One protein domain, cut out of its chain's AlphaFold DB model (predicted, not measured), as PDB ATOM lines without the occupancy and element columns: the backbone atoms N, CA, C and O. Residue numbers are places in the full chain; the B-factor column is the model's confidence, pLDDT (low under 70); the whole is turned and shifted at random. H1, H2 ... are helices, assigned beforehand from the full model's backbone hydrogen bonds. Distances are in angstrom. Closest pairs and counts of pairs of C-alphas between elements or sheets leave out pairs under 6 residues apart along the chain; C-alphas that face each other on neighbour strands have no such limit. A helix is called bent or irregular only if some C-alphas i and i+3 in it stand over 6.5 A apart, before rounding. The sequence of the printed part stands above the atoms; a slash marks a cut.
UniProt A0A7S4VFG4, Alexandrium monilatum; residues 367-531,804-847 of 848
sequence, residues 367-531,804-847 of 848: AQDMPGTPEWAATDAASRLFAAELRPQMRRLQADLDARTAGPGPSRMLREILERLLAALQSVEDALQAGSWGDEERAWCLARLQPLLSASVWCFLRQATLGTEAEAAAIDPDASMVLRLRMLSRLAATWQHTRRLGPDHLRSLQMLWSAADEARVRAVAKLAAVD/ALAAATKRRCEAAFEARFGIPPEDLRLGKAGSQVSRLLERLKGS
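Overview. This is residues 367 to 531 and 804 to 847 of the 848 residues of a protein of Alexandrium monilatum (UniProt A0A7S4VFG4). A bundle of helices is built round H6: H4 packs on H6 with the bent H1 and H2 beyond it on that side, while H7 and H8 pack on H6 and on each other to make a triangle with it on the other side. H3 packs across one end of H6 and also on the first arm of H1, H10 crosses the first part of H7, short H9 packs on H8, and residues 524 to 531 of H7 stick out. The printed part has 209 residues with ten named helices, H1 to H10 in order along the chain, and no named strand, and its class is all helix. It is compact, with a radius of gyration of the C-alphas of 18.0 A, and its C-alphas span 50 by 44 by 43 A.

Along the chain. The printed part begins at Ala 367. By its hydrogen bonds H1, residues 374 to 402, was assigned as one helix, but it is bent: C-alphas 388 and 391 are 6.9 A apart. Its arms are H1a, residues 374 to 388, 20.8 A long from C-alpha 374 at (184.313, 274.895, 137.035), and H1b, residues 391 to 402, 16.6 A long, at a steep tilt of 38 degrees to each other. H2 takes residues 409 to 434 and is 38.0 A long. H3, residues 439 to 448, is 14.5 A long, and H4, residues 450 to 466, is 24.3 A long. H5 is short, residues 469 to 472, 5.2 A. H6, residues 477 to 497, is 30.7 A long. H7, residues 503 to 531, is 43.0 A long and ends with C-alpha 531 at (177.184, 281.910, 183.898). After the cut come H8, residues 804 to 821, 25.6 A, H9, residues 825 to 828, 4.9 A, and H10, residues 836 to 845, 14.1 A, ending with C-alpha 845 at (184.072, 245.977, 163.055).

Arrangement. H1a, H2, H3, H4, H6, H7 and H8 form a bundle, a group of helices in which each touches at least one other of the group. H2 touches H1a with residues 421 to 432 alone, opposite ways at a shallow tilt of 18 degrees; the closest C-alphas, of Glu 375 and Ala 431, are 5.0 A apart. H1b and H2 form a helical hairpin, closest at the C-alphas of Leu 397 and Pro 410, 6.3 A. H2 touches H4, with the C-alphas of Leu 418 and Ser 456 closest at 6.0 A, at a shallow tilt of 33 degrees, only just short of steep. H6 is the hub, touching H3, H4, H7 and H8. The closest C-alphas of H4 and H6, Leu 453 and Met 487, are 6.5 A apart, and those of H3 and H6, Ala 443 and Thr 494, 5.0 A. H6 and H7 form a helical hairpin, closest at the C-alphas of Leu 488 and Leu 512, 6.1 A. H8 touches H6, the same way at a shallow tilt of 28 degrees, with the C-alphas of Ser 489 and Thr 809 closest at 5.3 A. H7 and H8 touch, opposite ways, closest at the C-alphas of Ala 516 and Ala 806, 4.9 A. H10 touches H7 at a steep tilt of 65 degrees, closest at the C-alphas of Leu 506 and Leu 841, 6.6 A. H9 touches H8, closest at the C-alphas of Glu 814 and Pro 825, 5.4 A; H5 touches no helix. Every O i to N i+4 pair is within hydrogen-bond range in H1a, H1b, H2, H3, H4, H6, H7 and H10; in H8 it is 13 of 14, and H5 and H9 are too short for such a pair.

Size, cuts and confidence. The C-alphas farthest apart, of Gln 368 and Asp 531, are 57.6 A apart. Residues 532 to 803 are not printed, and C-alphas 531 and 804 are 20.4 A apart across this cut. Of the links that are printed whole, H1 to H2 and H9 to H10 are short and the others tight. The mean pLDDT of the printed part is 74.4; 79 residues are under 70, among them 496 to 531 and 825 to 847.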
ATOM      1  N   ALA A 367     179.278 262.603 131.917       82.62
ATOM      2  CA  ALA A 367     179.983 262.436 130.644       82.62
ATOM      3  C   ALA A 367     179.776 263.591 129.655       82.62
ATOM      4  O   ALA A 367     180.663 263.830 128.839       82.62
ATOM      5  N   GLN A 368     178.629 264.268 129.699       87.81
ATOM      6  CA  GLN A 368     178.235 265.279 128.715       87.81
ATOM      7  C   GLN A 368     178.129 266.668 129.341       87.81
ATOM      8  O   GLN A 368     178.695 267.610 128.797       87.81
ATOM      9  N   ASP A 369     177.469 266.780 130.496       91.31
ATOM     10  CA  ASP A 369     177.121 268.082 131.080       91.31
ATOM     11  C   ASP A 369     178.211 268.623 132.016       91.31
ATOM     12  O   ASP A 369     178.467 269.823 132.062       91.31
ATOM     13  N   MET A 370     178.867 267.736 132.767       89.50
ATOM     14  CA  MET A 370     179.884 268.091 133.756       89.50
ATOM     15  C   MET A 370     181.229 268.500 133.118       89.50
ATOM     16  O   MET A 370     181.825 269.476 133.567       89.50
ATOM     17  N   PRO A 371     181.783 267.794 132.108       93.19
ATOM     18  CA  PRO A 371     183.109 268.125 131.582       93.19
ATOM     19  C   PRO A 371     183.230 269.563 131.059       93.19
ATOM     20  O   PRO A 371     182.401 270.037 130.292       93.19
ATOM     21  N   GLY A 372     184.317 270.243 131.437       92.50
ATOM     22  CA  GLY A 372     184.586 271.627 131.027       92.50
ATOM     23  C   GLY A 372     183.976 272.698 131.936       92.50
ATOM     24  O   GLY A 372     184.265 273.877 131.740       92.50
ATOM     25  N   THR A 373     183.198 272.318 132.953       95.12
ATOM     26  CA  THR A 373     182.658 273.262 133.939       95.12
ATOM     27  C   THR A 373     183.656 273.532 135.082       95.12
ATOM     28  O   THR A 373     184.575 272.730 135.311       95.12
ATOM     29  N   PRO A 374     183.504 274.638 135.841       95.56
ATOM     30  CA  PRO A 374     184.313 274.895 137.035       95.56
ATOM     31  C   PRO A 374     184.210 273.783 138.091       95.56
ATOM     32  O   PRO A 374     185.212 273.417 138.706       95.56
ATOM     33  N   GLU A 375     183.024 273.197 138.268       93.50
ATOM     34  CA  GLU A 375     182.769 272.109 139.218       93.50
ATOM     35  C   GLU A 375     183.506 270.835 138.814       93.50
ATOM     36  O   GLU A 375     184.047 270.136 139.675       93.50
ATOM     37  N   TRP A 376     183.581 270.541 137.511       93.12
ATOM     38  CA  TRP A 376     184.400 269.446 137.005       93.12
ATOM     39  C   TRP A 376     185.875 269.679 137.268       93.12
ATOM     40  O   TRP A 376     186.521 268.790 137.817       93.12
ATOM     41  N   ALA A 377     186.392 270.863 136.933       94.25
ATOM     42  CA  ALA A 377     187.796 271.194 137.153       94.25
ATOM     43  C   ALA A 377     188.175 271.060 138.637       94.25
ATOM     44  O   ALA A 377     189.189 270.439 138.958       94.25
ATOM     45  N   ALA A 378     187.329 271.559 139.544       94.12
ATOM     46  CA  ALA A 378     187.534 271.431 140.983       94.12
ATOM     47  C   ALA A 378     187.447 269.967 141.456       94.12
ATOM     48  O   ALA A 378     188.337 269.486 142.160       94.12
ATOM     49  N   THR A 379     186.404 269.233 141.048       90.00
ATOM     50  CA  THR A 379     186.186 267.828 141.448       90.00
ATOM     51  C   THR A 379     187.320 266.928 140.967       90.00
ATOM     52  O   THR A 379     187.786 266.038 141.685       90.00
ATOM     53  N   ASP A 380     187.769 267.148 139.739       89.75
ATOM     54  CA  ASP A 380     188.849 266.412 139.111       89.75
ATOM     55  C   ASP A 380     190.207 266.746 139.749       89.75
ATOM     56  O   ASP A 380     190.939 265.827 140.121       89.75
ATOM     57  N   ALA A 381     190.507 268.025 140.003       93.31
ATOM     58  CA  ALA A 381     191.699 268.432 140.746       93.31
ATOM     59  C   ALA A 381     191.743 267.804 142.151       93.31
ATOM     60  O   ALA A 381     192.762 267.226 142.538       93.31
ATOM     61  N   ALA A 382     190.625 267.832 142.886       91.38
ATOM     62  CA  ALA A 382     190.506 267.218 144.207       91.38
ATOM     63  C   ALA A 382     190.728 265.695 144.151       91.38
ATOM     64  O   ALA A 382     191.460 265.127 144.966       91.38
ATOM     65  N   SER A 383     190.153 265.033 143.143       86.50
ATOM     66  CA  SER A 383     190.315 263.592 142.924       86.50
ATOM     67  C   SER A 383     191.762 263.215 142.596       86.50
ATOM     68  O   SER A 383     192.283 262.241 143.146       86.50
ATOM     69  N   ARG A 384     192.439 263.990 141.735       88.75
ATOM     70  CA  ARG A 384     193.855 263.778 141.396       88.75
ATOM     71  C   ARG A 384     194.757 263.998 142.602       88.75
ATOM     72  O   ARG A 384     195.600 263.147 142.866       88.75
ATOM     73  N   LEU A 385     194.551 265.084 143.349       92.31
ATOM     74  CA  LEU A 385     195.284 265.372 144.582       92.31
ATOM     75  C   LEU A 385     195.175 264.205 145.572       92.31
ATOM     76  O   LEU A 385     196.178 263.739 146.120       92.31
ATOM     77  N   PHE A 386     193.960 263.691 145.772       90.31
ATOM     78  CA  PHE A 386     193.749 262.552 146.654       90.31
ATOM     79  C   PHE A 386     194.480 261.299 146.164       90.31
ATOM     80  O   PHE A 386     195.210 260.675 146.933       90.31
ATOM     81  N   ALA A 387     194.307 260.934 144.892       83.75
ATOM     82  CA  ALA A 387     194.875 259.710 144.339       83.75
ATOM     83  C   ALA A 387     196.410 259.744 144.253       83.75
ATOM     84  O   ALA A 387     197.055 258.749 144.588       83.75
ATOM     85  N   ALA A 388     196.985 260.863 143.807       88.25
ATOM     86  CA  ALA A 388     198.413 260.992 143.535       88.25
ATOM     87  C   ALA A 388     199.242 261.289 144.791       88.25
ATOM     88  O   ALA A 388     200.392 260.860 144.867       88.25
ATOM     89  N   GLU A 389     198.678 261.994 145.776       93.81
ATOM     90  CA  GLU A 389     199.456 262.498 146.912       93.81
ATOM     91  C   GLU A 389     198.918 262.040 148.266       93.81
ATOM     92  O   GLU A 389     199.632 261.375 149.021       93.81
ATOM     93  N   LEU A 390     197.660 262.362 148.581       92.56
ATOM     94  CA  LEU A 390     197.138 262.180 149.940       92.56
ATOM     95  C   LEU A 390     196.966 260.700 150.292       92.56
ATOM     96  O   LEU A 390     197.346 260.278 151.380       92.56
ATOM     97  N   ARG A 391     196.467 259.877 149.365       88.88
ATOM     98  CA  ARG A 391     196.284 258.434 149.581       88.88
ATOM     99  C   ARG A 391     197.620 257.719 149.866       88.88
ATOM    100  O   ARG A 391     197.681 256.984 150.854       88.88
ATOM    101  N   PRO A 392     198.708 257.920 149.092       90.25
ATOM    102  CA  PRO A 392     200.034 257.417 149.461       90.25
ATOM    103  C   PRO A 392     200.533 257.903 150.829       90.25
ATOM    104  O   PRO A 392     201.079 257.101 151.586       90.25
ATOM    105  N   GLN A 393     200.333 259.184 151.166       93.69
ATOM    106  CA  GLN A 393     200.720 259.734 152.473       93.69
ATOM    107  C   GLN A 393     199.961 259.058 153.621       93.69
ATOM    108  O   GLN A 393     200.578 258.629 154.589       93.69
ATOM    109  N   MET A 394     198.647 258.865 153.481       91.50
ATOM    110  CA  MET A 394     197.828 258.148 154.463       91.50
ATOM    111  C   MET A 394     198.276 256.696 154.651       91.50
ATOM    112  O   MET A 394     198.313 256.212 155.779       91.50
ATOM    113  N   ARG A 395     198.646 255.989 153.570       88.19
ATOM    114  CA  ARG A 395     199.177 254.616 153.667       88.19
ATOM    115  C   ARG A 395     200.499 254.568 154.435       88.19
ATOM    116  O   ARG A 395     200.682 253.667 155.247       88.19
ATOM    117  N   ARG A 396     201.399 255.533 154.200       90.38
ATOM    118  CA  ARG A 396     202.654 255.665 154.964       90.38
ATOM    119  C   ARG A 396     202.368 255.939 156.436       90.38
ATOM    120  O   ARG A 396     202.857 255.209 157.284       90.38
ATOM    121  N   LEU A 397     201.492 256.904 156.716       88.44
ATOM    122  CA  LEU A 397     201.063 257.226 158.074       88.44
ATOM    123  C   LEU A 397     200.481 256.002 158.795       88.44
ATOM    124  O   LEU A 397     200.834 255.741 159.937       88.44
ATOM    125  N   GLN A 398     199.620 255.225 158.134       85.94
ATOM    126  CA  GLN A 398     199.068 253.995 158.705       85.94
ATOM    127  C   GLN A 398     200.171 252.976 159.038       85.94
ATOM    128  O   GLN A 398     200.161 252.419 160.132       85.94
ATOM    129  N   ALA A 399     201.148 252.782 158.146       86.38
ATOM    130  CA  ALA A 399     202.280 251.894 158.403       86.38
ATOM    131  C   ALA A 399     203.135 252.358 159.599       86.38
ATOM    132  O   ALA A 399     203.520 251.534 160.429       86.38
ATOM    133  N   ASP A 400     203.380 253.666 159.727       85.75
ATOM    134  CA  ASP A 400     204.128 254.244 160.852       85.75
ATOM    135  C   ASP A 400     203.393 254.037 162.189       85.75
ATOM    136  O   ASP A 400     204.004 253.675 163.201       85.75
ATOM    137  N   LEU A 401     202.065 254.211 162.180       82.62
ATOM    138  CA  LEU A 401     201.198 253.956 163.333       82.62
ATOM    139  C   LEU A 401     201.226 252.483 163.755       82.62
ATOM    140  O   LEU A 401     201.358 252.186 164.945       82.62
ATOM    141  N   ASP A 402     201.153 251.563 162.793       81.38
ATOM    142  CA  ASP A 402     201.183 250.121 163.056       81.38
ATOM    143  C   ASP A 402     202.548 249.660 163.584       81.38
ATOM    144  O   ASP A 402     202.623 248.789 164.456       81.38
ATOM    145  N   ALA A 403     203.632 250.299 163.137       85.19
ATOM    146  CA  ALA A 403     204.984 250.058 163.635       85.19
ATOM    147  C   ALA A 403     205.206 250.545 165.083       85.19
ATOM    148  O   ALA A 403     206.263 250.282 165.656       85.19
ATOM    149  N   ARG A 404     204.230 251.245 165.691       72.38
ATOM    150  CA  ARG A 404     204.300 251.834 167.046       72.38
ATOM    151  C   ARG A 404     205.521 252.728 167.278       72.38
ATOM    152  O   ARG A 404     205.934 252.940 168.418       72.38
ATOM    153  N   THR A 405     206.088 253.295 166.218       68.25
ATOM    154  CA  THR A 405     207.192 254.259 166.308       68.25
ATOM    155  C   THR A 405     206.622 255.657 166.563       68.25
ATOM    156  O   THR A 405     206.713 256.563 165.742       68.25
ATOM    157  N   ALA A 406     205.949 255.829 167.704       56.09
ATOM    158  CA  ALA A 406     205.238 257.058 168.047       56.09
ATOM    159  C   ALA A 406     206.209 258.171 168.496       56.09
ATOM    160  O   ALA A 406     206.356 258.454 169.683       56.09
ATOM    161  N   GLY A 407     206.899 258.791 167.538       71.06
ATOM    162  CA  GLY A 407     207.416 260.156 167.689       71.06
ATOM    163  C   GLY A 407     206.319 261.198 167.406       71.06
ATOM    164  O   GLY A 407     205.210 260.817 167.057       71.06
ATOM    165  N   PRO A 408     206.600 262.512 167.470       74.50
ATOM    166  CA  PRO A 408     205.634 263.578 167.137       74.50
ATOM    167  C   PRO A 408     205.282 263.678 165.631       74.50
ATOM    168  O   PRO A 408     204.460 264.496 165.220       74.50
ATOM    169  N   GLY A 409     205.913 262.862 164.779       81.56
ATOM    170  CA  GLY A 409     205.729 262.869 163.321       81.56
ATOM    171  C   GLY A 409     204.310 262.525 162.826       81.56
ATOM    172  O   GLY A 409     203.796 263.264 161.981       81.56
ATOM    173  N   PRO A 410     203.642 261.468 163.333       85.88
ATOM    174  CA  PRO A 410     202.324 261.043 162.864       85.88
ATOM    175  C   PRO A 410     201.227 262.093 163.071       85.88
ATOM    176  O   PRO A 410     200.430 262.318 162.164       85.88
ATOM    177  N   SER A 411     201.211 262.787 164.216       83.38
ATOM    178  CA  SER A 411     200.211 263.826 164.512       83.38
ATOM    179  C   SER A 411     200.319 265.021 163.562       83.38
ATOM    180  O   SER A 411     199.305 265.533 163.081       83.38
ATOM    181  N   ARG A 412     201.548 265.443 163.236       86.31
ATOM    182  CA  ARG A 412     201.792 266.516 162.262       86.31
ATOM    183  C   ARG A 412     201.361 266.105 160.855       86.31
ATOM    184  O   ARG A 412     200.620 266.845 160.217       86.31
ATOM    185  N   MET A 413     201.784 264.927 160.395       90.12
ATOM    186  CA  MET A 413     201.425 264.428 159.062       90.12
ATOM    187  C   MET A 413     199.908 264.260 158.918       90.12
ATOM    188  O   MET A 413     199.339 264.634 157.897       90.12
ATOM    189  N   LEU A 414     199.236 263.753 159.954       89.12
ATOM    190  CA  LEU A 414     197.783 263.624 159.986       89.12
ATOM    191  C   LEU A 414     197.077 264.977 159.818       89.12
ATOM    192  O   LEU A 414     196.113 265.074 159.058       89.12
ATOM    193  N   ARG A 415     197.569 266.017 160.503       85.69
ATOM    194  CA  ARG A 415     197.040 267.382 160.398       85.69
ATOM    195  C   ARG A 415     197.224 267.948 158.991       85.69
ATOM    196  O   ARG A 415     196.255 268.430 158.417       85.69
ATOM    197  N   GLU A 416     198.423 267.822 158.426       91.00
ATOM    198  CA  GLU A 416     198.724 268.285 157.064       91.00
ATOM    199  C   GLU A 416     197.837 267.578 156.021       91.00
ATOM    200  O   GLU A 416     197.294 268.223 155.125       91.00
ATOM    201  N   ILE A 417     197.617 266.262 156.154       92.19
ATOM    202  CA  ILE A 417     196.696 265.514 155.280       92.19
ATOM    203  C   ILE A 417     195.266 266.045 155.422       92.19
ATOM    204  O   ILE A 417     194.606 266.298 154.413       92.19
ATOM    205  N   LEU A 418     194.783 266.217 156.657       88.75
ATOM    206  CA  LEU A 418     193.426 266.687 156.923       88.75
ATOM    207  C   LEU A 418     193.205 268.098 156.359       88.75
ATOM    208  O   LEU A 418     192.243 268.304 155.630       88.75
ATOM    209  N   GLU A 419     194.107 269.048 156.605       88.19
ATOM    210  CA  GLU A 419     194.018 270.414 156.067       88.19
ATOM    211  C   GLU A 419     193.910 270.425 154.535       88.19
ATOM    212  O   GLU A 419     193.060 271.116 153.969       88.19
ATOM    213  N   ARG A 420     194.709 269.596 153.854       94.12
ATOM    214  CA  ARG A 420     194.676 269.478 152.389       94.12
ATOM    215  C   ARG A 420     193.390 268.836 151.873       94.12
ATOM    216  O   ARG A 420     192.859 269.294 150.862       94.12
ATOM    217  N   LEU A 421     192.873 267.808 152.554       91.00
ATOM    218  CA  LEU A 421     191.576 267.204 152.221       91.00
ATOM    219  C   LEU A 421     190.451 268.239 152.312       91.00
ATOM    220  O   LEU A 421     189.612 268.326 151.417       91.00
ATOM    221  N   LEU A 422     190.451 269.050 153.367       86.44
ATOM    222  CA  LEU A 422     189.430 270.069 153.590       86.44
ATOM    223  C   LEU A 422     189.507 271.203 152.578       86.44
ATOM    224  O   LEU A 422     188.465 271.631 152.091       86.44
ATOM    225  N   ALA A 423     190.715 271.664 152.246       89.56
ATOM    226  CA  ALA A 423     190.918 272.679 151.220       89.56
ATOM    227  C   ALA A 423     190.420 272.192 149.851       89.56
ATOM    228  O   ALA A 423     189.726 272.923 149.147       89.56
ATOM    229  N   ALA A 424     190.702 270.932 149.502       92.00
ATOM    230  CA  ALA A 424     190.210 270.323 148.270       92.00
ATOM    231  C   ALA A 424     188.680 270.228 148.248       92.00
ATOM    232  O   ALA A 424     188.056 270.588 147.255       92.00
ATOM    233  N   LEU A 425     188.067 269.784 149.352       88.88
ATOM    234  CA  LEU A 425     186.612 269.729 149.470       88.88
ATOM    235  C   LEU A 425     185.980 271.124 149.399       88.88
ATOM    236  O   LEU A 425     184.950 271.275 148.753       88.88
ATOM    237  N   GLN A 426     186.594 272.134 150.023       87.69
ATOM    238  CA  GLN A 426     186.085 273.503 149.983       87.69
ATOM    239  C   GLN A 426     186.120 274.081 148.571       87.69
ATOM    240  O   GLN A 426     185.125 274.635 148.126       87.69
ATOM    241  N   SER A 427     187.212 273.870 147.833       91.94
ATOM    242  CA  SER A 427     187.307 274.333 146.447       91.94
ATOM    243  C   SER A 427     186.207 273.753 145.552       91.94
ATOM    244  O   SER A 427     185.779 274.421 144.613       91.94
ATOM    245  N   VAL A 428     185.758 272.521 145.815       90.38
ATOM    246  CA  VAL A 428     184.644 271.919 145.070       90.38
ATOM    247  C   VAL A 428     183.313 272.531 145.481       90.38
ATOM    248  O   VAL A 428     182.472 272.771 144.623       90.38
ATOM    249  N   GLU A 429     183.118 272.823 146.763       87.19
ATOM    250  CA  GLU A 429     181.906 273.502 147.223       87.19
ATOM    251  C   GLU A 429     181.781 274.919 146.696       87.19
ATOM    252  O   GLU A 429     180.705 275.276 146.232       87.19
ATOM    253  N   ASP A 430     182.862 275.696 146.717       89.94
ATOM    254  CA  ASP A 430     182.860 277.054 146.177       89.94
ATOM    255  C   ASP A 430     182.452 277.030 144.695       89.94
ATOM    256  O   ASP A 430     181.647 277.848 144.247       89.94
ATOM    257  N   ALA A 431     182.939 276.036 143.940       92.31
ATOM    258  CA  ALA A 431     182.530 275.825 142.556       92.31
ATOM    259  C   ALA A 431     181.045 275.427 142.440       92.31
ATOM    260  O   ALA A 431     180.332 275.987 141.614       92.31
ATOM    261  N   LEU A 432     180.560 274.504 143.279       88.75
ATOM    262  CA  LEU A 432     179.157 274.063 143.278       88.75
ATOM    263  C   LEU A 432     178.178 275.175 143.679       88.75
ATOM    264  O   LEU A 432     177.065 275.218 143.159       88.75
ATOM    265  N   GLN A 433     178.581 276.058 144.594       87.94
ATOM    266  CA  GLN A 433     177.799 277.216 145.030       87.94
ATOM    267  C   GLN A 433     177.747 278.305 143.958       87.94
ATOM    268  O   GLN A 433     176.715 278.951 143.798       87.94
ATOM    269  N   ALA A 434     178.839 278.496 143.211       90.50
ATOM    270  CA  ALA A 434     178.863 279.400 142.063       90.50
ATOM    271  C   ALA A 434     178.053 278.862 140.865       90.50
ATOM    272  O   ALA A 434     177.634 279.639 140.006       90.50
ATOM    273  N   GLY A 435     177.844 277.544 140.806       90.50
ATOM    274  CA  GLY A 435     177.098 276.852 139.761       90.50
ATOM    275  C   GLY A 435     175.574 276.915 139.904       90.50
ATOM    276  O   GLY A 435     175.017 277.003 140.999       90.50
ATOM    277  N   SER A 436     174.876 276.769 138.774       91.06
ATOM    278  CA  SER A 436     173.405 276.720 138.694       91.06
ATOM    279  C   SER A 436     172.826 275.299 138.771       91.06
ATOM    280  O   SER A 436     171.711 275.060 138.311       91.06
ATOM    281  N   TRP A 437     173.594 274.337 139.280       91.12
ATOM    282  CA  TRP A 437     173.175 272.938 139.379       91.12
ATOM    283  C   TRP A 437     172.099 272.743 140.449       91.12
ATOM    284  O   TRP A 437     172.189 273.348 141.518       91.12
ATOM    285  N   GLY A 438     171.120 271.874 140.176       89.19
ATOM    286  CA  GLY A 438     170.134 271.443 141.166       89.19
ATOM    287  C   GLY A 438     170.747 270.523 142.226       89.19
ATOM    288  O   GLY A 438     171.895 270.085 142.115       89.19
ATOM    289  N   ASP A 439     169.978 270.210 143.270       83.50
ATOM    290  CA  ASP A 439     170.458 269.392 144.394       83.50
ATOM    291  C   ASP A 439     170.912 267.989 143.969       83.50
ATOM    292  O   ASP A 439     171.879 267.447 144.509       83.50
ATOM    293  N   GLU A 440     170.242 267.410 142.968       83.25
ATOM    294  CA  GLU A 440     170.569 266.088 142.438       83.25
ATOM    295  C   GLU A 440     171.952 266.088 141.764       83.25
ATOM    296  O   GLU A 440     172.812 265.270 142.108       83.25
ATOM    297  N   GLU A 441     172.214 267.050 140.874       89.62
ATOM    298  CA  GLU A 441     173.500 267.212 140.191       89.62
ATOM    299  C   GLU A 441     174.625 267.590 141.166       89.62
ATOM    300  O   GLU A 441     175.727 267.029 141.101       89.62
ATOM    301  N   ARG A 442     174.346 268.484 142.126       86.94
ATOM    302  CA  ARG A 442     175.298 268.850 143.187       86.94
ATOM    303  C   ARG A 442     175.714 267.630 143.990       86.94
ATOM    304  O   ARG A 442     176.902 267.408 144.235       86.94
ATOM    305  N   ALA A 443     174.758 266.792 144.357       82.12
ATOM    306  CA  ALA A 443     175.064 265.591 145.100       82.12
ATOM    307  C   ALA A 443     175.779 264.525 144.262       82.12
ATOM    308  O   ALA A 443     176.610 263.800 144.809       82.12
ATOM    309  N   TRP A 444     175.543 264.435 142.947       84.75
ATOM    310  CA  TRP A 444     176.365 263.598 142.063       84.75
ATOM    311  C   TRP A 444     177.820 264.070 142.009       84.75
ATOM    312  O   TRP A 444     178.726 263.232 142.025       84.75
ATOM    313  N   CYS A 445     178.058 265.383 142.027       85.94
ATOM    314  CA  CYS A 445     179.405 265.944 142.142       85.94
ATOM    315  C   CYS A 445     180.048 265.570 143.486       85.94
ATOM    316  O   CYS A 445     181.150 265.019 143.509       85.94
ATOM    317  N   LEU A 446     179.331 265.758 144.602       83.38
ATOM    318  CA  LEU A 446     179.800 265.355 145.936       83.38
ATOM    319  C   LEU A 446     180.047 263.838 146.038       83.38
ATOM    320  O   LEU A 446     181.013 263.413 146.670       83.38
ATOM    321  N   ALA A 447     179.269 263.013 145.329       79.50
ATOM    322  CA  ALA A 447     179.466 261.562 145.243       79.50
ATOM    323  C   ALA A 447     180.854 261.175 144.728       79.50
ATOM    324  O   ALA A 447     181.398 260.137 145.111       79.50
ATOM    325  N   ARG A 448     181.418 261.980 143.818       81.81
ATOM    326  CA  ARG A 448     182.765 261.756 143.276       81.81
ATOM    327  C   ARG A 448     183.845 262.041 144.317       81.81
ATOM    328  O   ARG A 448     184.922 261.460 144.240       81.81
ATOM    329  N   LEU A 449     183.532 262.861 145.319       85.44
ATOM    330  CA  LEU A 449     184.404 263.187 146.444       85.44
ATOM    331  C   LEU A 449     184.265 262.216 147.620       85.44
ATOM    332  O   LEU A 449     184.952 262.395 148.626       85.44
ATOM    333  N   GLN A 450     183.434 261.174 147.512       80.81
ATOM    334  CA  GLN A 450     183.271 260.169 148.566       80.81
ATOM    335  C   GLN A 450     184.614 259.646 149.118       80.81
ATOM    336  O   GLN A 450     184.744 259.580 150.340       80.81
ATOM    337  N   PRO A 451     185.649 259.346 148.301       80.56
ATOM    338  CA  PRO A 451     186.943 258.921 148.834       80.56
ATOM    339  C   PRO A 451     187.624 259.982 149.714       80.56
ATOM    340  O   PRO A 451     188.233 259.631 150.721       80.56
ATOM    341  N   LEU A 452     187.490 261.272 149.380       87.88
ATOM    342  CA  LEU A 452     188.034 262.381 150.171       87.88
ATOM    343  C   LEU A 452     187.260 262.563 151.481       87.88
ATOM    344  O   LEU A 452     187.864 262.796 152.530       87.88
ATOM    345  N   LEU A 453     185.930 262.432 151.440       83.62
ATOM    346  CA  LEU A 453     185.079 262.486 152.632       83.62
ATOM    347  C   LEU A 453     185.410 261.331 153.591       83.62
ATOM    348  O   LEU A 453     185.652 261.568 154.776       83.62
ATOM    349  N   SER A 454     185.523 260.103 153.073       79.31
ATOM    350  CA  SER A 454     185.947 258.928 153.846       79.31
ATOM    351  C   SER A 454     187.361 259.091 154.415       79.31
ATOM    352  O   SER A 454     187.607 258.750 155.572       79.31
ATOM    353  N   ALA A 455     188.292 259.658 153.643       84.25
ATOM    354  CA  ALA A 455     189.646 259.946 154.108       84.25
ATOM    355  C   ALA A 455     189.676 260.992 155.233       84.25
ATOM    356  O   ALA A 455     190.420 260.839 156.202       84.25
ATOM    357  N   SER A 456     188.832 262.021 155.141       85.12
ATOM    358  CA  SER A 456     188.701 263.057 156.175       85.12
ATOM    359  C   SER A 456     188.161 262.456 157.472       85.12
ATOM    360  O   SER A 456     188.702 262.686 158.553       85.12
ATOM    361  N   VAL A 457     187.139 261.604 157.352       79.19
ATOM    362  CA  VAL A 457     186.582 260.802 158.445       79.19
ATOM    363  C   VAL A 457     187.655 259.933 159.107       79.19
ATOM    364  O   VAL A 457     187.800 259.968 160.332       79.19
ATOM    365  N   TRP A 458     188.442 259.195 158.320       84.00
ATOM    366  CA  TRP A 458     189.551 258.396 158.842       84.00
ATOM    367  C   TRP A 458     190.544 259.264 159.621       84.00
ATOM    368  O   TRP A 458     190.961 258.876 160.715       84.00
ATOM    369  N   CYS A 459     190.860 260.463 159.117       84.00
ATOM    370  CA  CYS A 459     191.793 261.355 159.792       84.00
ATOM    371  C   CYS A 459     191.281 261.780 161.175       84.00
ATOM    372  O   CYS A 459     192.019 261.711 162.156       84.00
ATOM    373  N   PHE A 460     189.998 262.137 161.282       79.31
ATOM    374  CA  PHE A 460     189.387 262.488 162.567       79.31
ATOM    375  C   PHE A 460     189.389 261.339 163.571       79.31
ATOM    376  O   PHE A 460     189.669 261.557 164.751       79.31
ATOM    377  N   LEU A 461     189.084 260.121 163.114       74.75
ATOM    378  CA  LEU A 461     189.108 258.937 163.970       74.75
ATOM    379  C   LEU A 461     190.518 258.666 164.497       74.75
ATOM    380  O   LEU A 461     190.690 258.391 165.684       74.75
ATOM    381  N   ARG A 462     191.534 258.786 163.636       81.75
ATOM    382  CA  ARG A 462     192.932 258.601 164.039       81.75
ATOM    383  C   ARG A 462     193.406 259.679 165.000       81.75
ATOM    384  O   ARG A 462     194.077 259.357 165.977       81.75
ATOM    385  N   GLN A 463     192.999 260.924 164.786       79.00
ATOM    386  CA  GLN A 463     193.342 262.030 165.672       79.00
ATOM    387  C   GLN A 463     192.813 261.795 167.094       79.00
ATOM    388  O   GLN A 463     193.540 262.010 168.060       79.00
ATOM    389  N   ALA A 464     191.585 261.279 167.224       70.00
ATOM    390  CA  ALA A 464     191.006 260.921 168.519       70.00
ATOM    391  C   ALA A 464     191.775 259.791 169.228       70.00
ATOM    392  O   ALA A 464     191.828 259.769 170.451       70.00
ATOM    393  N   THR A 465     192.388 258.867 168.478       72.06
ATOM    394  CA  THR A 465     193.200 257.778 169.055       72.06
ATOM    395  C   THR A 465     194.644 258.167 169.373       72.06
ATOM    396  O   THR A 465     195.268 257.504 170.194       72.06
ATOM    397  N   LEU A 466     195.187 259.199 168.715       71.56
ATOM    398  CA  LEU A 466     196.592 259.606 168.849       71.56
ATOM    399  C   LEU A 466     196.829 260.688 169.900       71.56
ATOM    400  O   LEU A 466     197.959 260.848 170.354       71.56
ATOM    401  N   GLY A 467     195.790 261.433 170.277       60.53
ATOM    402  CA  GLY A 467     195.920 262.556 171.194       60.53
ATOM    403  C   GLY A 467     196.388 262.129 172.584       60.53
ATOM    404  O   GLY A 467     195.604 261.621 173.382       60.53
ATOM    405  N   THR A 468     197.649 262.419 172.906       58.94
ATOM    406  CA  THR A 468     198.026 262.745 174.287       58.94
ATOM    407  C   THR A 468     197.355 264.074 174.667       58.94
ATOM    408  O   THR A 468     197.130 264.919 173.796       58.94
ATOM    409  N   GLU A 469     197.012 264.284 175.944       54.81
ATOM    410  CA  GLU A 469     196.283 265.487 176.405       54.81
ATOM    411  C   GLU A 469     196.922 266.812 175.932       54.81
ATOM    412  O   GLU A 469     196.218 267.780 175.652       54.81
ATOM    413  N   ALA A 470     198.249 266.835 175.761       54.56
ATOM    414  CA  ALA A 470     199.004 268.001 175.305       54.56
ATOM    415  C   ALA A 470     198.767 268.366 173.824       54.56
ATOM    416  O   ALA A 470     198.740 269.545 173.481       54.56
ATOM    417  N   GLU A 471     198.571 267.386 172.935       59.25
ATOM    418  CA  GLU A 471     198.299 267.650 171.511       59.25
ATOM    419  C   GLU A 471     196.816 267.928 171.246       59.25
ATOM    420  O   GLU A 471     196.483 268.691 170.335       59.25
ATOM    421  N   ALA A 472     195.925 267.373 172.077       58.50
ATOM    422  CA  ALA A 472     194.499 267.692 172.054       58.50
ATOM    423  C   ALA A 472     194.227 269.176 172.370       58.50
ATOM    424  O   ALA A 472     193.256 269.735 171.867       58.50
ATOM    425  N   ALA A 473     195.105 269.830 173.140       56.81
ATOM    426  CA  ALA A 473     194.997 271.250 173.477       56.81
ATOM    427  C   ALA A 473     195.325 272.203 172.309       56.81
ATOM    428  O   ALA A 473     194.927 273.364 172.340       56.81
ATOM    429  N   ALA A 474     196.052 271.742 171.283       62.94
ATOM    430  CA  ALA A 474     196.525 272.602 170.192       62.94
ATOM    431  C   ALA A 474     195.484 272.842 169.087       62.94
ATOM    432  O   ALA A 474     195.670 273.721 168.248       62.94
ATOM    433  N   ILE A 475     194.419 272.043 169.044       66.06
ATOM    434  CA  ILE A 475     193.349 272.185 168.060       66.06
ATOM    435  C   ILE A 475     192.134 272.693 168.806       66.06
ATOM    436  O   ILE A 475     191.683 272.028 169.733       66.06
ATOM    437  N   ASP A 476     191.618 273.853 168.386       74.25
ATOM    438  CA  ASP A 476     190.353 274.368 168.895       74.25
ATOM    439  C   ASP A 476     189.292 273.260 168.758       74.25
ATOM    440  O   ASP A 476     188.933 272.872 167.634       74.25
ATOM    441  N   PRO A 477     188.825 272.687 169.881       69.44
ATOM    442  CA  PRO A 477     187.918 271.558 169.832       69.44
ATOM    443  C   PRO A 477     186.587 271.919 169.179       69.44
ATOM    444  O   PRO A 477     185.967 271.060 168.549       69.44
ATOM    445  N   ASP A 478     186.177 273.186 169.287       69.50
ATOM    446  CA  ASP A 478     184.956 273.688 168.668       69.50
ATOM    447  C   ASP A 478     185.140 273.728 167.142       69.50
ATOM    448  O   ASP A 478     184.308 273.194 166.406       69.50
ATOM    449  N   ALA A 479     186.276 274.230 166.646       71.62
ATOM    450  CA  ALA A 479     186.601 274.201 165.219       71.62
ATOM    451  C   ALA A 479     186.669 272.768 164.658       71.62
ATOM    452  O   ALA A 479     186.093 272.483 163.604       71.62
ATOM    453  N   SER A 480     187.310 271.837 165.379       72.56
ATOM    454  CA  SER A 480     187.340 270.418 164.994       72.56
ATOM    455  C   SER A 480     185.935 269.814 164.947       72.56
ATOM    456  O   SER A 480     185.648 268.990 164.078       72.56
ATOM    457  N   MET A 481     185.062 270.192 165.878       75.31
ATOM    458  CA  MET A 481     183.693 269.694 165.939       75.31
ATOM    459  C   MET A 481     182.855 270.176 164.756       75.31
ATOM    460  O   MET A 481     182.242 269.369 164.057       75.31
ATOM    461  N   VAL A 482     182.874 271.483 164.491       75.31
ATOM    462  CA  VAL A 482     182.167 272.097 163.357       75.31
ATOM    463  C   VAL A 482     182.595 271.449 162.048       75.31
ATOM    464  O   VAL A 482     181.766 271.124 161.198       75.31
ATOM    465  N   LEU A 483     183.890 271.199 161.906       73.38
ATOM    466  CA  LEU A 483     184.447 270.574 160.725       73.38
ATOM    467  C   LEU A 483     183.974 269.123 160.541       73.38
ATOM    468  O   LEU A 483     183.605 268.742 159.429       73.38
ATOM    469  N   ARG A 484     183.919 268.331 161.624       77.50
ATOM    470  CA  ARG A 484     183.326 266.982 161.607       77.50
ATOM    471  C   ARG A 484     181.862 267.041 161.185       77.50
ATOM    472  O   ARG A 484     181.483 266.349 160.245       77.50
ATOM    473  N   LEU A 485     181.057 267.888 161.830       75.19
ATOM    474  CA  LEU A 485     179.635 268.051 161.511       75.19
ATOM    475  C   LEU A 485     179.425 268.448 160.046       75.19
ATOM    476  O   LEU A 485     178.561 267.884 159.379       75.19
ATOM    477  N   ARG A 486     180.267 269.339 159.510       78.94
ATOM    478  CA  ARG A 486     180.219 269.731 158.098       78.94
ATOM    479  C   ARG A 486     180.519 268.553 157.166       78.94
ATOM    480  O   ARG A 486     179.741 268.314 156.247       78.94
ATOM    481  N   MET A 487     181.583 267.778 157.413       78.88
ATOM    482  CA  MET A 487     181.885 266.578 156.606       78.88
ATOM    483  C   MET A 487     180.726 265.590 156.602       78.88
ATOM    484  O   MET A 487     180.390 265.010 155.572       78.88
ATOM    485  N   LEU A 488     180.119 265.393 157.766       74.94
ATOM    486  CA  LEU A 488     179.057 264.421 157.928       74.94
ATOM    487  C   LEU A 488     177.744 264.899 157.303       74.94
ATOM    488  O   LEU A 488     177.033 264.090 156.720       74.94
ATOM    489  N   SER A 489     177.460 266.202 157.335       76.25
ATOM    490  CA  SER A 489     176.340 266.790 156.595       76.25
ATOM    491  C   SER A 489     176.525 266.644 155.081       76.25
ATOM    492  O   SER A 489     175.594 266.245 154.385       76.25
ATOM    493  N   ARG A 490     177.749 266.843 154.564       77.31
ATOM    494  CA  ARG A 490     178.086 266.590 153.148       77.31
ATOM    495  C   ARG A 490     177.897 265.124 152.776       77.31
ATOM    496  O   ARG A 490     177.332 264.828 151.726       77.31
ATOM    497  N   LEU A 491     178.332 264.205 153.640       74.69
ATOM    498  CA  LEU A 491     178.085 262.772 153.477       74.69
ATOM    499  C   LEU A 491     176.582 262.484 153.460       74.69
ATOM    500  O   LEU A 491     176.115 261.815 152.548       74.69
ATOM    501  N   ALA A 492     175.811 263.056 154.386       72.25
ATOM    502  CA  ALA A 492     174.362 262.891 154.442       72.25
ATOM    503  C   ALA A 492     173.664 263.404 153.175       72.25
ATOM    504  O   ALA A 492     172.836 262.695 152.612       72.25
ATOM    505  N   ALA A 493     174.025 264.595 152.689       73.75
ATOM    506  CA  ALA A 493     173.528 265.145 151.428       73.75
ATOM    507  C   ALA A 493     173.899 264.240 150.245       73.75
ATOM    508  O   ALA A 493     173.054 263.889 149.423       73.75
ATOM    509  N   THR A 494     175.146 263.767 150.215       72.50
ATOM    510  CA  THR A 494     175.588 262.765 149.244       72.50
ATOM    511  C   THR A 494     174.706 261.522 149.329       72.50
ATOM    512  O   THR A 494     174.312 261.006 148.299       72.50
ATOM    513  N   TRP A 495     174.302 261.051 150.506       72.44
ATOM    514  CA  TRP A 495     173.431 259.873 150.640       72.44
ATOM    515  C   TRP A 495     171.967 260.124 150.271       72.44
ATOM    516  O   TRP A 495     171.298 259.218 149.784       72.44
ATOM    517  N   GLN A 496     171.455 261.338 150.491       68.31
ATOM    518  CA  GLN A 496     170.072 261.696 150.154       68.31
ATOM    519  C   GLN A 496     169.812 261.579 148.646       68.31
ATOM    520  O   GLN A 496     168.751 261.120 148.228       68.31
ATOM    521  N   HIS A 497     170.804 261.932 147.831       67.62
ATOM    522  CA  HIS A 497     170.665 261.985 146.373       67.62
ATOM    523  C   HIS A 497     171.525 260.945 145.648       67.62
ATOM    524  O   HIS A 497     171.259 260.584 144.500       67.62
ATOM    525  N   THR A 498     172.551 260.413 146.311       60.09
ATOM    526  CA  THR A 498     173.285 259.246 145.840       60.09
ATOM    527  C   THR A 498     172.774 258.060 146.611       60.09
ATOM    528  O   THR A 498     172.925 257.895 147.813       60.09
ATOM    529  N   ARG A 499     172.157 257.177 145.864       58.81
ATOM    530  CA  ARG A 499     171.486 256.003 146.378       58.81
ATOM    531  C   ARG A 499     172.444 254.944 146.969       58.81
ATOM    532  O   ARG A 499     172.060 253.772 147.086       58.81
ATOM    533  N   ARG A 500     173.729 255.281 147.161       54.41
ATOM    534  CA  ARG A 500     174.833 254.370 147.499       54.41
ATOM    535  C   ARG A 500     174.791 254.098 148.988       54.41
ATOM    536  O   ARG A 500     174.687 255.026 149.772       54.41
ATOM    537  N   LEU A 501     174.868 252.826 149.359       52.72
ATOM    538  CA  LEU A 501     175.059 252.409 150.737       52.72
ATOM    539  C   LEU A 501     176.094 251.295 150.770       52.72
ATOM    540  O   LEU A 501     176.083 250.377 149.959       52.72
ATOM    541  N   GLY A 502     176.976 251.411 151.743       54.09
ATOM    542  CA  GLY A 502     178.009 250.459 152.101       54.09
ATOM    543  C   GLY A 502     178.302 250.594 153.598       54.09
ATOM    544  O   GLY A 502     177.856 251.565 154.218       54.09
ATOM    545  N   PRO A 503     179.051 249.659 154.192       52.25
ATOM    546  CA  PRO A 503     179.417 249.650 155.616       52.25
ATOM    547  C   PRO A 503     179.867 251.009 156.191       52.25
ATOM    548  O   PRO A 503     179.527 251.359 157.323       52.25
ATOM    549  N   ASP A 504     180.553 251.818 155.381       55.94
ATOM    550  CA  ASP A 504     181.062 253.148 155.743       55.94
ATOM    551  C   ASP A 504     179.980 254.163 156.149       55.94
ATOM    552  O   ASP A 504     180.261 255.120 156.876       55.94
ATOM    553  N   HIS A 505     178.727 253.950 155.737       64.00
ATOM    554  CA  HIS A 505     177.604 254.850 156.023       64.00
ATOM    555  C   HIS A 505     177.196 254.767 157.488       64.00
ATOM    556  O   HIS A 505     177.006 255.782 158.153       64.00
ATOM    557  N   LEU A 506     177.154 253.550 158.031       60.53
ATOM    558  CA  LEU A 506     176.886 253.330 159.446       60.53
ATOM    559  C   LEU A 506     178.027 253.894 160.295       60.53
ATOM    560  O   LEU A 506     177.786 254.468 161.356       60.53
ATOM    561  N   ARG A 507     179.276 253.762 159.821       62.50
ATOM    562  CA  ARG A 507     180.461 254.262 160.537       62.50
ATOM    563  C   ARG A 507     180.406 255.784 160.624       62.50
ATOM    564  O   ARG A 507     180.595 256.349 161.697       62.50
ATOM    565  N   SER A 508     180.052 256.418 159.512       65.25
ATOM    566  CA  SER A 508     179.841 257.859 159.406       65.25
ATOM    567  C   SER A 508     178.654 258.333 160.265       65.25
ATOM    568  O   SER A 508     178.794 259.309 160.994       65.25
ATOM    569  N   LEU A 509     177.527 257.610 160.294       64.31
ATOM    570  CA  LEU A 509     176.387 257.891 161.188       64.31
ATOM    571  C   LEU A 509     176.772 257.856 162.670       64.31
ATOM    572  O   LEU A 509     176.413 258.749 163.437       64.31
ATOM    573  N   GLN A 510     177.531 256.842 163.078       66.94
ATOM    574  CA  GLN A 510     178.021 256.741 164.449       66.94
ATOM    575  C   GLN A 510     178.947 257.906 164.801       66.94
ATOM    576  O   GLN A 510     178.851 258.447 165.899       66.94
ATOM    577  N   MET A 511     179.821 258.309 163.878       66.06
ATOM    578  CA  MET A 511     180.675 259.479 164.074       66.06
ATOM    579  C   MET A 511     179.878 260.767 164.191       66.06
ATOM    580  O   MET A 511     180.207 261.598 165.030       66.06
ATOM    581  N   LEU A 512     178.831 260.922 163.381       65.06
ATOM    582  CA  LEU A 512     177.941 262.073 163.432       65.06
ATOM    583  C   LEU A 512     177.236 262.179 164.762       65.06
ATOM    584  O   LEU A 512     177.173 263.263 165.332       65.06
ATOM    585  N   TRP A 513     176.792 261.050 165.293       65.94
ATOM    586  CA  TRP A 513     176.199 261.038 166.611       65.94
ATOM    587  C   TRP A 513     177.210 261.358 167.710       65.94
ATOM    588  O   TRP A 513     176.936 262.188 168.569       65.94
ATOM    589  N   SER A 514     178.382 260.720 167.688       66.50
ATOM    590  CA  SER A 514     179.431 260.988 168.674       66.50
ATOM    591  C   SER A 514     179.874 262.452 168.635       66.50
ATOM    592  O   SER A 514     180.057 263.054 169.686       66.50
ATOM    593  N   ALA A 515     179.974 263.041 167.441       63.22
ATOM    594  CA  ALA A 515     180.244 264.461 167.257       63.22
ATOM    595  C   ALA A 515     179.103 265.328 167.814       63.22
ATOM    596  O   ALA A 515     179.351 266.247 168.585       63.22
ATOM    597  N   ALA A 516     177.846 265.017 167.491       62.84
ATOM    598  CA  ALA A 516     176.691 265.755 167.994       62.84
ATOM    599  C   ALA A 516     176.584 265.720 169.528       62.84
ATOM    600  O   ALA A 516     176.329 266.750 170.153       62.84
ATOM    601  N   ASP A 517     176.806 264.556 170.138       63.38
ATOM    602  CA  ASP A 517     176.767 264.402 171.591       63.38
ATOM    603  C   ASP A 517     177.946 265.109 172.270       63.38
ATOM    604  O   ASP A 517     177.758 265.817 173.255       63.38
ATOM    605  N   GLU A 518     179.146 265.017 171.697       65.88
ATOM    606  CA  GLU A 518     180.309 265.762 172.180       65.88
ATOM    607  C   GLU A 518     180.087 267.284 172.064       65.88
ATOM    608  O   GLU A 518     180.351 268.012 173.022       65.88
ATOM    609  N   ALA A 519     179.548 267.775 170.941       61.97
ATOM    610  CA  ALA A 519     179.205 269.188 170.749       61.97
ATOM    611  C   ALA A 519     178.199 269.665 171.805       61.97
ATOM    612  O   ALA A 519     178.352 270.741 172.378       61.97
ATOM    613  N   ARG A 520     177.198 268.830 172.100       66.50
ATOM    614  CA  ARG A 520     176.187 269.081 173.127       66.50
ATOM    615  C   ARG A 520     176.807 269.155 174.520       66.50
ATOM    616  O   ARG A 520     176.581 270.134 175.224       66.50
ATOM    617  N   VAL A 521     177.609 268.164 174.913       62.66
ATOM    618  CA  VAL A 521     178.295 268.141 176.219       62.66
ATOM    619  C   VAL A 521     179.195 269.368 176.381       62.66
ATOM    620  O   VAL A 521     179.180 270.010 177.431       62.66
ATOM    621  N   ARG A 522     179.934 269.744 175.330       66.00
ATOM    622  CA  ARG A 522     180.794 270.934 175.333       66.00
ATOM    623  C   ARG A 522     179.999 272.229 175.420       66.00
ATOM    624  O   ARG A 522     180.380 273.108 176.185       66.00
ATOM    625  N   ALA A 523     178.895 272.350 174.689       61.16
ATOM    626  CA  ALA A 523     178.030 273.522 174.767       61.16
ATOM    627  C   ALA A 523     177.461 273.702 176.179       61.16
ATOM    628  O   ALA A 523     177.520 274.804 176.719       61.16
ATOM    629  N   VAL A 524     177.012 272.613 176.812       57.31
ATOM    630  CA  VAL A 524     176.562 272.619 178.214       57.31
ATOM    631  C   VAL A 524     177.690 273.053 179.152       57.31
ATOM    632  O   VAL A 524     177.480 273.919 179.998       57.31
ATOM    633  N   ALA A 525     178.900 272.512 178.982       63.47
ATOM    634  CA  ALA A 525     180.056 272.890 179.796       63.47
ATOM    635  C   ALA A 525     180.449 274.369 179.616       63.47
ATOM    636  O   ALA A 525     180.777 275.042 180.591       63.47
ATOM    637  N   LYS A 526     180.390 274.891 178.385       63.50
ATOM    638  CA  LYS A 526     180.728 276.284 178.060       63.50
ATOM    639  C   LYS A 526     179.684 277.256 178.602       63.50
ATOM    640  O   LYS A 526     180.061 278.262 179.187       63.50
ATOM    641  N   LEU A 527     178.394 276.933 178.480       57.25
ATOM    642  CA  LEU A 527     177.311 277.712 179.090       57.25
ATOM    643  C   LEU A 527     177.453 277.742 180.617       57.25
ATOM    644  O   LEU A 527     177.445 278.816 181.211       57.25
ATOM    645  N   ALA A 528     177.735 276.592 181.236       57.47
ATOM    646  CA  ALA A 528     177.987 276.507 182.674       57.47
ATOM    647  C   ALA A 528     179.222 277.311 183.140       57.47
ATOM    648  O   ALA A 528     179.297 277.678 184.312       57.47
ATOM    649  N   ALA A 529     180.189 277.572 182.253       64.06
ATOM    650  CA  ALA A 529     181.383 278.367 182.543       64.06
ATOM    651  C   ALA A 529     181.205 279.876 182.295       64.06
ATOM    652  O   ALA A 529     181.960 280.664 182.857       64.06
ATOM    653  N   VAL A 530     180.243 280.285 181.460       58.97
ATOM    654  CA  VAL A 530     179.935 281.702 181.194       58.97
ATOM    655  C   VAL A 530     179.019 282.282 182.280       58.97
ATOM    656  O   VAL A 530     179.169 283.445 182.648       58.97
ATOM    657  N   ASP A 531     178.140 281.466 182.869       50.50
ATOM    658  CA  ASP A 531     177.184 281.910 183.898       50.50
ATOM    659  C   ASP A 531     177.797 282.227 185.270       50.50
ATOM    660  O   ASP A 531     177.158 282.865 186.109       50.50
ATOM    661  N   ALA A 804     172.845 273.408 167.092       75.31
ATOM    662  CA  ALA A 804     171.811 273.507 166.065       75.31
ATOM    663  C   ALA A 804     172.226 272.786 164.773       75.31
ATOM    664  O   ALA A 804     171.461 271.973 164.245       75.31
ATOM    665  N   LEU A 805     173.463 273.009 164.308       75.69
ATOM    666  CA  LEU A 805     174.021 272.321 163.145       75.69
ATOM    667  C   LEU A 805     174.073 270.804 163.363       75.69
ATOM    668  O   LEU A 805     173.709 270.045 162.465       75.69
ATOM    669  N   ALA A 806     174.490 270.355 164.549       71.06
ATOM    670  CA  ALA A 806     174.520 268.941 164.901       71.06
ATOM    671  C   ALA A 806     173.125 268.306 164.859       71.06
ATOM    672  O   ALA A 806     172.954 267.234 164.279       71.06
ATOM    673  N   ALA A 807     172.120 268.984 165.417       72.75
ATOM    674  CA  ALA A 807     170.739 268.518 165.415       72.75
ATOM    675  C   ALA A 807     170.153 268.447 163.994       72.75
ATOM    676  O   ALA A 807     169.542 267.440 163.639       72.75
ATOM    677  N   ALA A 808     170.372 269.471 163.164       77.88
ATOM    678  CA  ALA A 808     169.920 269.480 161.769       77.88
ATOM    679  C   ALA A 808     170.591 268.370 160.944       77.88
ATOM    680  O   ALA A 808     169.932 267.597 160.250       77.88
ATOM    681  N   THR A 809     171.907 268.234 161.093       72.19
ATOM    682  CA  THR A 809     172.717 267.211 160.424       72.19
ATOM    683  C   THR A 809     172.280 265.796 160.827       72.19
ATOM    684  O   THR A 809     172.129 264.922 159.976       72.19
ATOM    685  N   LYS A 810     171.969 265.586 162.112       75.00
ATOM    686  CA  LYS A 810     171.376 264.347 162.625       75.00
ATOM    687  C   LYS A 810     170.020 264.045 161.985       75.00
ATOM    688  O   LYS A 810     169.857 262.944 161.467       75.00
ATOM    689  N   ARG A 811     169.085 265.003 161.961       77.81
ATOM    690  CA  ARG A 811     167.761 264.810 161.338       77.81
ATOM    691  C   ARG A 811     167.876 264.421 159.866       77.81
ATOM    692  O   ARG A 811     167.201 263.497 159.427       77.81
ATOM    693  N   ARG A 812     168.767 265.074 159.110       74.31
ATOM    694  CA  ARG A 812     169.022 264.733 157.697       74.31
ATOM    695  C   ARG A 812     169.515 263.299 157.533       74.31
ATOM    696  O   ARG A 812     169.050 262.593 156.644       74.31
ATOM    697  N   CYS A 813     170.432 262.872 158.396       70.81
ATOM    698  CA  CYS A 813     170.934 261.505 158.430       70.81
ATOM    699  C   CYS A 813     169.848 260.476 158.761       70.81
ATOM    700  O   CYS A 813     169.754 259.455 158.087       70.81
ATOM    701  N   GLU A 814     169.040 260.751 159.781       73.62
ATOM    702  CA  GLU A 814     167.924 259.904 160.206       73.62
ATOM    703  C   GLU A 814     166.878 259.766 159.093       73.62
ATOM    704  O   GLU A 814     166.548 258.646 158.709       73.62
ATOM    705  N   ALA A 815     166.460 260.879 158.484       74.94
ATOM    706  CA  ALA A 815     165.524 260.885 157.360       74.94
ATOM    707  C   ALA A 815     166.075 260.145 156.129       74.94
ATOM    708  O   ALA A 815     165.356 259.380 155.487       74.94
ATOM    709  N   ALA A 816     167.363 260.328 155.808       67.50
ATOM    710  CA  ALA A 816     168.014 259.606 154.713       67.50
ATOM    711  C   ALA A 816     168.037 258.089 154.959       67.50
ATOM    712  O   ALA A 816     167.933 257.301 154.019       67.50
ATOM    713  N   PHE A 817     168.168 257.673 156.219       67.00
ATOM    714  CA  PHE A 817     168.185 256.269 156.602       67.00
ATOM    715  C   PHE A 817     166.784 255.653 156.583       67.00
ATOM    716  O   PHE A 817     166.600 254.587 155.998       67.00
ATOM    717  N   GLU A 818     165.792 256.332 157.157       71.69
ATOM    718  CA  GLU A 818     164.397 255.886 157.160       71.69
ATOM    719  C   GLU A 818     163.859 255.733 155.740       71.69
ATOM    720  O   GLU A 818     163.407 254.648 155.371       71.69
ATOM    721  N   ALA A 819     164.000 256.771 154.907       62.81
ATOM    722  CA  ALA A 819     163.537 256.752 153.522       62.81
ATOM    723  C   ALA A 819     164.125 255.584 152.711       62.81
ATOM    724  O   ALA A 819     163.546 255.161 151.710       62.81
ATOM    725  N   ARG A 820     165.288 255.065 153.122       59.78
ATOM    726  CA  ARG A 820     166.045 254.074 152.361       59.78
ATOM    727  C   ARG A 820     165.948 252.656 152.905       59.78
ATOM    728  O   ARG A 820     165.831 251.721 152.117       59.78
ATOM    729  N   PHE A 821     166.047 252.487 154.217       58.91
ATOM    730  CA  PHE A 821     166.012 251.180 154.868       58.91
ATOM    731  C   PHE A 821     164.626 250.833 155.414       58.91
ATOM    732  O   PHE A 821     164.433 249.705 155.857       58.91
ATOM    733  N   GLY A 822     163.684 251.784 155.415       63.88
ATOM    734  CA  GLY A 822     162.405 251.632 156.107       63.88
ATOM    735  C   GLY A 822     162.577 251.459 157.617       63.88
ATOM    736  O   GLY A 822     161.691 250.915 158.267       63.88
ATOM    737  N   ILE A 823     163.737 251.850 158.162       63.69
ATOM    738  CA  ILE A 823     164.036 251.789 159.593       63.69
ATOM    739  C   ILE A 823     163.829 253.199 160.136       63.69
ATOM    740  O   ILE A 823     164.655 254.070 159.842       63.69
ATOM    741  N   PRO A 824     162.759 253.439 160.902       71.94
ATOM    742  CA  PRO A 824     162.482 254.768 161.399       71.94
ATOM    743  C   PRO A 824     163.539 255.210 162.435       71.94
ATOM    744  O   PRO A 824     164.225 254.369 163.035       71.94
ATOM    745  N   PRO A 825     163.736 256.527 162.640       66.56
ATOM    746  CA  PRO A 825     164.774 257.075 163.522       66.56
ATOM    747  C   PRO A 825     164.727 256.525 164.961       66.56
ATOM    748  O   PRO A 825     165.762 256.327 165.610       66.56
ATOM    749  N   GLU A 826     163.532 256.215 165.454       64.38
ATOM    750  CA  GLU A 826     163.290 255.585 166.751       64.38
ATOM    751  C   GLU A 826     163.839 254.152 166.852       64.38
ATOM    752  O   GLU A 826     164.323 253.762 167.919       64.38
ATOM    753  N   ASP A 827     163.852 253.398 165.750       63.31
ATOM    754  CA  ASP A 827     164.371 252.022 165.671       63.31
ATOM    755  C   ASP A 827     165.876 251.992 165.413       63.31
ATOM    756  O   ASP A 827     166.615 251.135 165.921       63.31
ATOM    757  N   LEU A 828     166.349 253.004 164.689       61.28
ATOM    758  CA  LEU A 828     167.753 253.311 164.485       61.28
ATOM    759  C   LEU A 828     168.512 253.407 165.820       61.28
ATOM    760  O   LEU A 828     169.647 252.927 165.906       61.28
ATOM    761  N   ARG A 829     167.879 253.983 166.861       60.84
ATOM    762  CA  ARG A 829     168.409 254.162 168.234       60.84
ATOM    763  C   ARG A 829     169.864 254.677 168.251       60.84
ATOM    764  O   ARG A 829     170.653 254.282 169.111       60.84
ATOM    765  N   LEU A 830     170.237 255.518 167.285       53.69
ATOM    766  CA  LEU A 830     171.619 255.941 167.025       53.69
ATOM    767  C   LEU A 830     172.275 256.547 168.273       53.69
ATOM    768  O   LEU A 830     171.631 257.242 169.053       53.69
ATOM    769  N   GLY A 831     173.550 256.215 168.503       48.31
ATOM    770  CA  GLY A 831     174.280 256.659 169.694       48.31
ATOM    771  C   GLY A 831     174.001 255.901 170.988       48.31
ATOM    772  O   GLY A 831     174.771 256.026 171.937       48.31
ATOM    773  N   LYS A 832     172.950 255.074 171.035       48.88
ATOM    774  CA  LYS A 832     172.703 254.165 172.158       48.88
ATOM    775  C   LYS A 832     173.515 252.886 171.963       48.88
ATOM    776  O   LYS A 832     173.441 252.250 170.907       48.88
ATOM    777  N   ALA A 833     174.263 252.477 172.988       46.56
ATOM    778  CA  ALA A 833     175.059 251.251 172.959       46.56
ATOM    779  C   ALA A 833     174.195 250.040 172.551       46.56
ATOM    780  O   ALA A 833     173.234 249.677 173.229       46.56
ATOM    781  N   GLY A 834     174.543 249.432 171.411       49.59
ATOM    782  CA  GLY A 834     173.880 248.298 170.763       49.59
ATOM    783  C   GLY A 834     172.426 248.507 170.306       49.59
ATOM    784  O   GLY A 834     171.613 247.578 170.261       49.59
ATOM    785  N   SER A 835     172.143 249.726 169.861       58.75
ATOM    786  CA  SER A 835     171.156 250.001 168.813       58.75
ATOM    787  C   SER A 835     171.270 249.044 167.615       58.75
ATOM    788  O   SER A 835     172.255 248.314 167.477       58.75
ATOM    789  N   GLN A 836     170.266 248.994 166.732       58.84
ATOM    790  CA  GLN A 836     170.366 248.172 165.518       58.84
ATOM    791  C   GLN A 836     171.584 248.577 164.674       58.84
ATOM    792  O   GLN A 836     172.299 247.700 164.193       58.84
ATOM    793  N   VAL A 837     171.897 249.875 164.612       56.66
ATOM    794  CA  VAL A 837     173.096 250.394 163.940       56.66
ATOM    795  C   VAL A 837     174.382 250.056 164.674       56.66
ATOM    796  O   VAL A 837     175.305 249.574 164.034       56.66
ATOM    797  N   SER A 838     174.471 250.234 165.993       53.56
ATOM    798  CA  SER A 838     175.673 249.851 166.745       53.56
ATOM    799  C   SER A 838     175.907 248.338 166.693       53.56
ATOM    800  O   SER A 838     177.051 247.922 166.581       53.56
ATOM    801  N   ARG A 839     174.848 247.514 166.675       58.41
ATOM    802  CA  ARG A 839     174.944 246.062 166.443       58.41
ATOM    803  C   ARG A 839     175.403 245.744 165.024       58.41
ATOM    804  O   ARG A 839     176.257 244.882 164.855       58.41
ATOM    805  N   LEU A 840     174.877 246.434 164.010       52.72
ATOM    806  CA  LEU A 840     175.389 246.315 162.642       52.72
ATOM    807  C   LEU A 840     176.863 246.742 162.561       52.72
ATOM    808  O   LEU A 840     177.649 246.091 161.894       52.72
ATOM    809  N   LEU A 841     177.257 247.801 163.263       50.28
ATOM    810  CA  LEU A 841     178.628 248.300 163.296       50.28
ATOM    811  C   LEU A 841     179.585 247.397 164.052       50.28
ATOM    812  O   LEU A 841     180.722 247.264 163.629       50.28
ATOM    813  N   GLU A 842     179.165 246.794 165.159       51.72
ATOM    814  CA  GLU A 842     179.940 245.773 165.867       51.72
ATOM    815  C   GLU A 842     180.128 244.534 164.989       51.72
ATOM    816  O   GLU A 842     181.239 244.012 164.912       51.72
ATOM    817  N   ARG A 843     179.085 244.126 164.252       50.34
ATOM    818  CA  ARG A 843     179.178 243.069 163.231       50.34
ATOM    819  C   ARG A 843     180.179 243.436 162.131       50.34
ATOM    820  O   ARG A 843     180.994 242.606 161.761       50.34
ATOM    821  N   LEU A 844     180.179 244.690 161.672       41.56
ATOM    822  CA  LEU A 844     181.121 245.174 160.653       41.56
ATOM    823  C   LEU A 844     182.555 245.348 161.187       41.56
ATOM    824  O   LEU A 844     183.506 245.003 160.497       41.56
ATOM    825  N   LYS A 845     182.747 245.832 162.418       42.22
ATOM    826  CA  LYS A 845     184.072 245.977 163.055       42.22
ATOM    827  C   LYS A 845     184.756 244.638 163.330       42.22
ATOM    828  O   LYS A 845     185.974 244.606 163.394       42.22
ATOM    829  N   GLY A 846     183.994 243.556 163.497       36.59
ATOM    830  CA  GLY A 846     184.538 242.201 163.605       36.59
ATOM    831  C   GLY A 846     185.035 241.612 162.278       36.59
ATOM    832  O   GLY A 846     185.546 240.497 162.297       36.59
ATOM    833  N   SER A 847     184.855 242.330 161.158       30.39
ATOM    834  CA  SER A 847     185.247 241.910 159.802       30.39
ATOM    835  C   SER A 847     186.500 242.613 159.244       30.39
ATOM    836  O   SER A 847     186.986 242.197 158.191       30.39
TER     837      SER A 847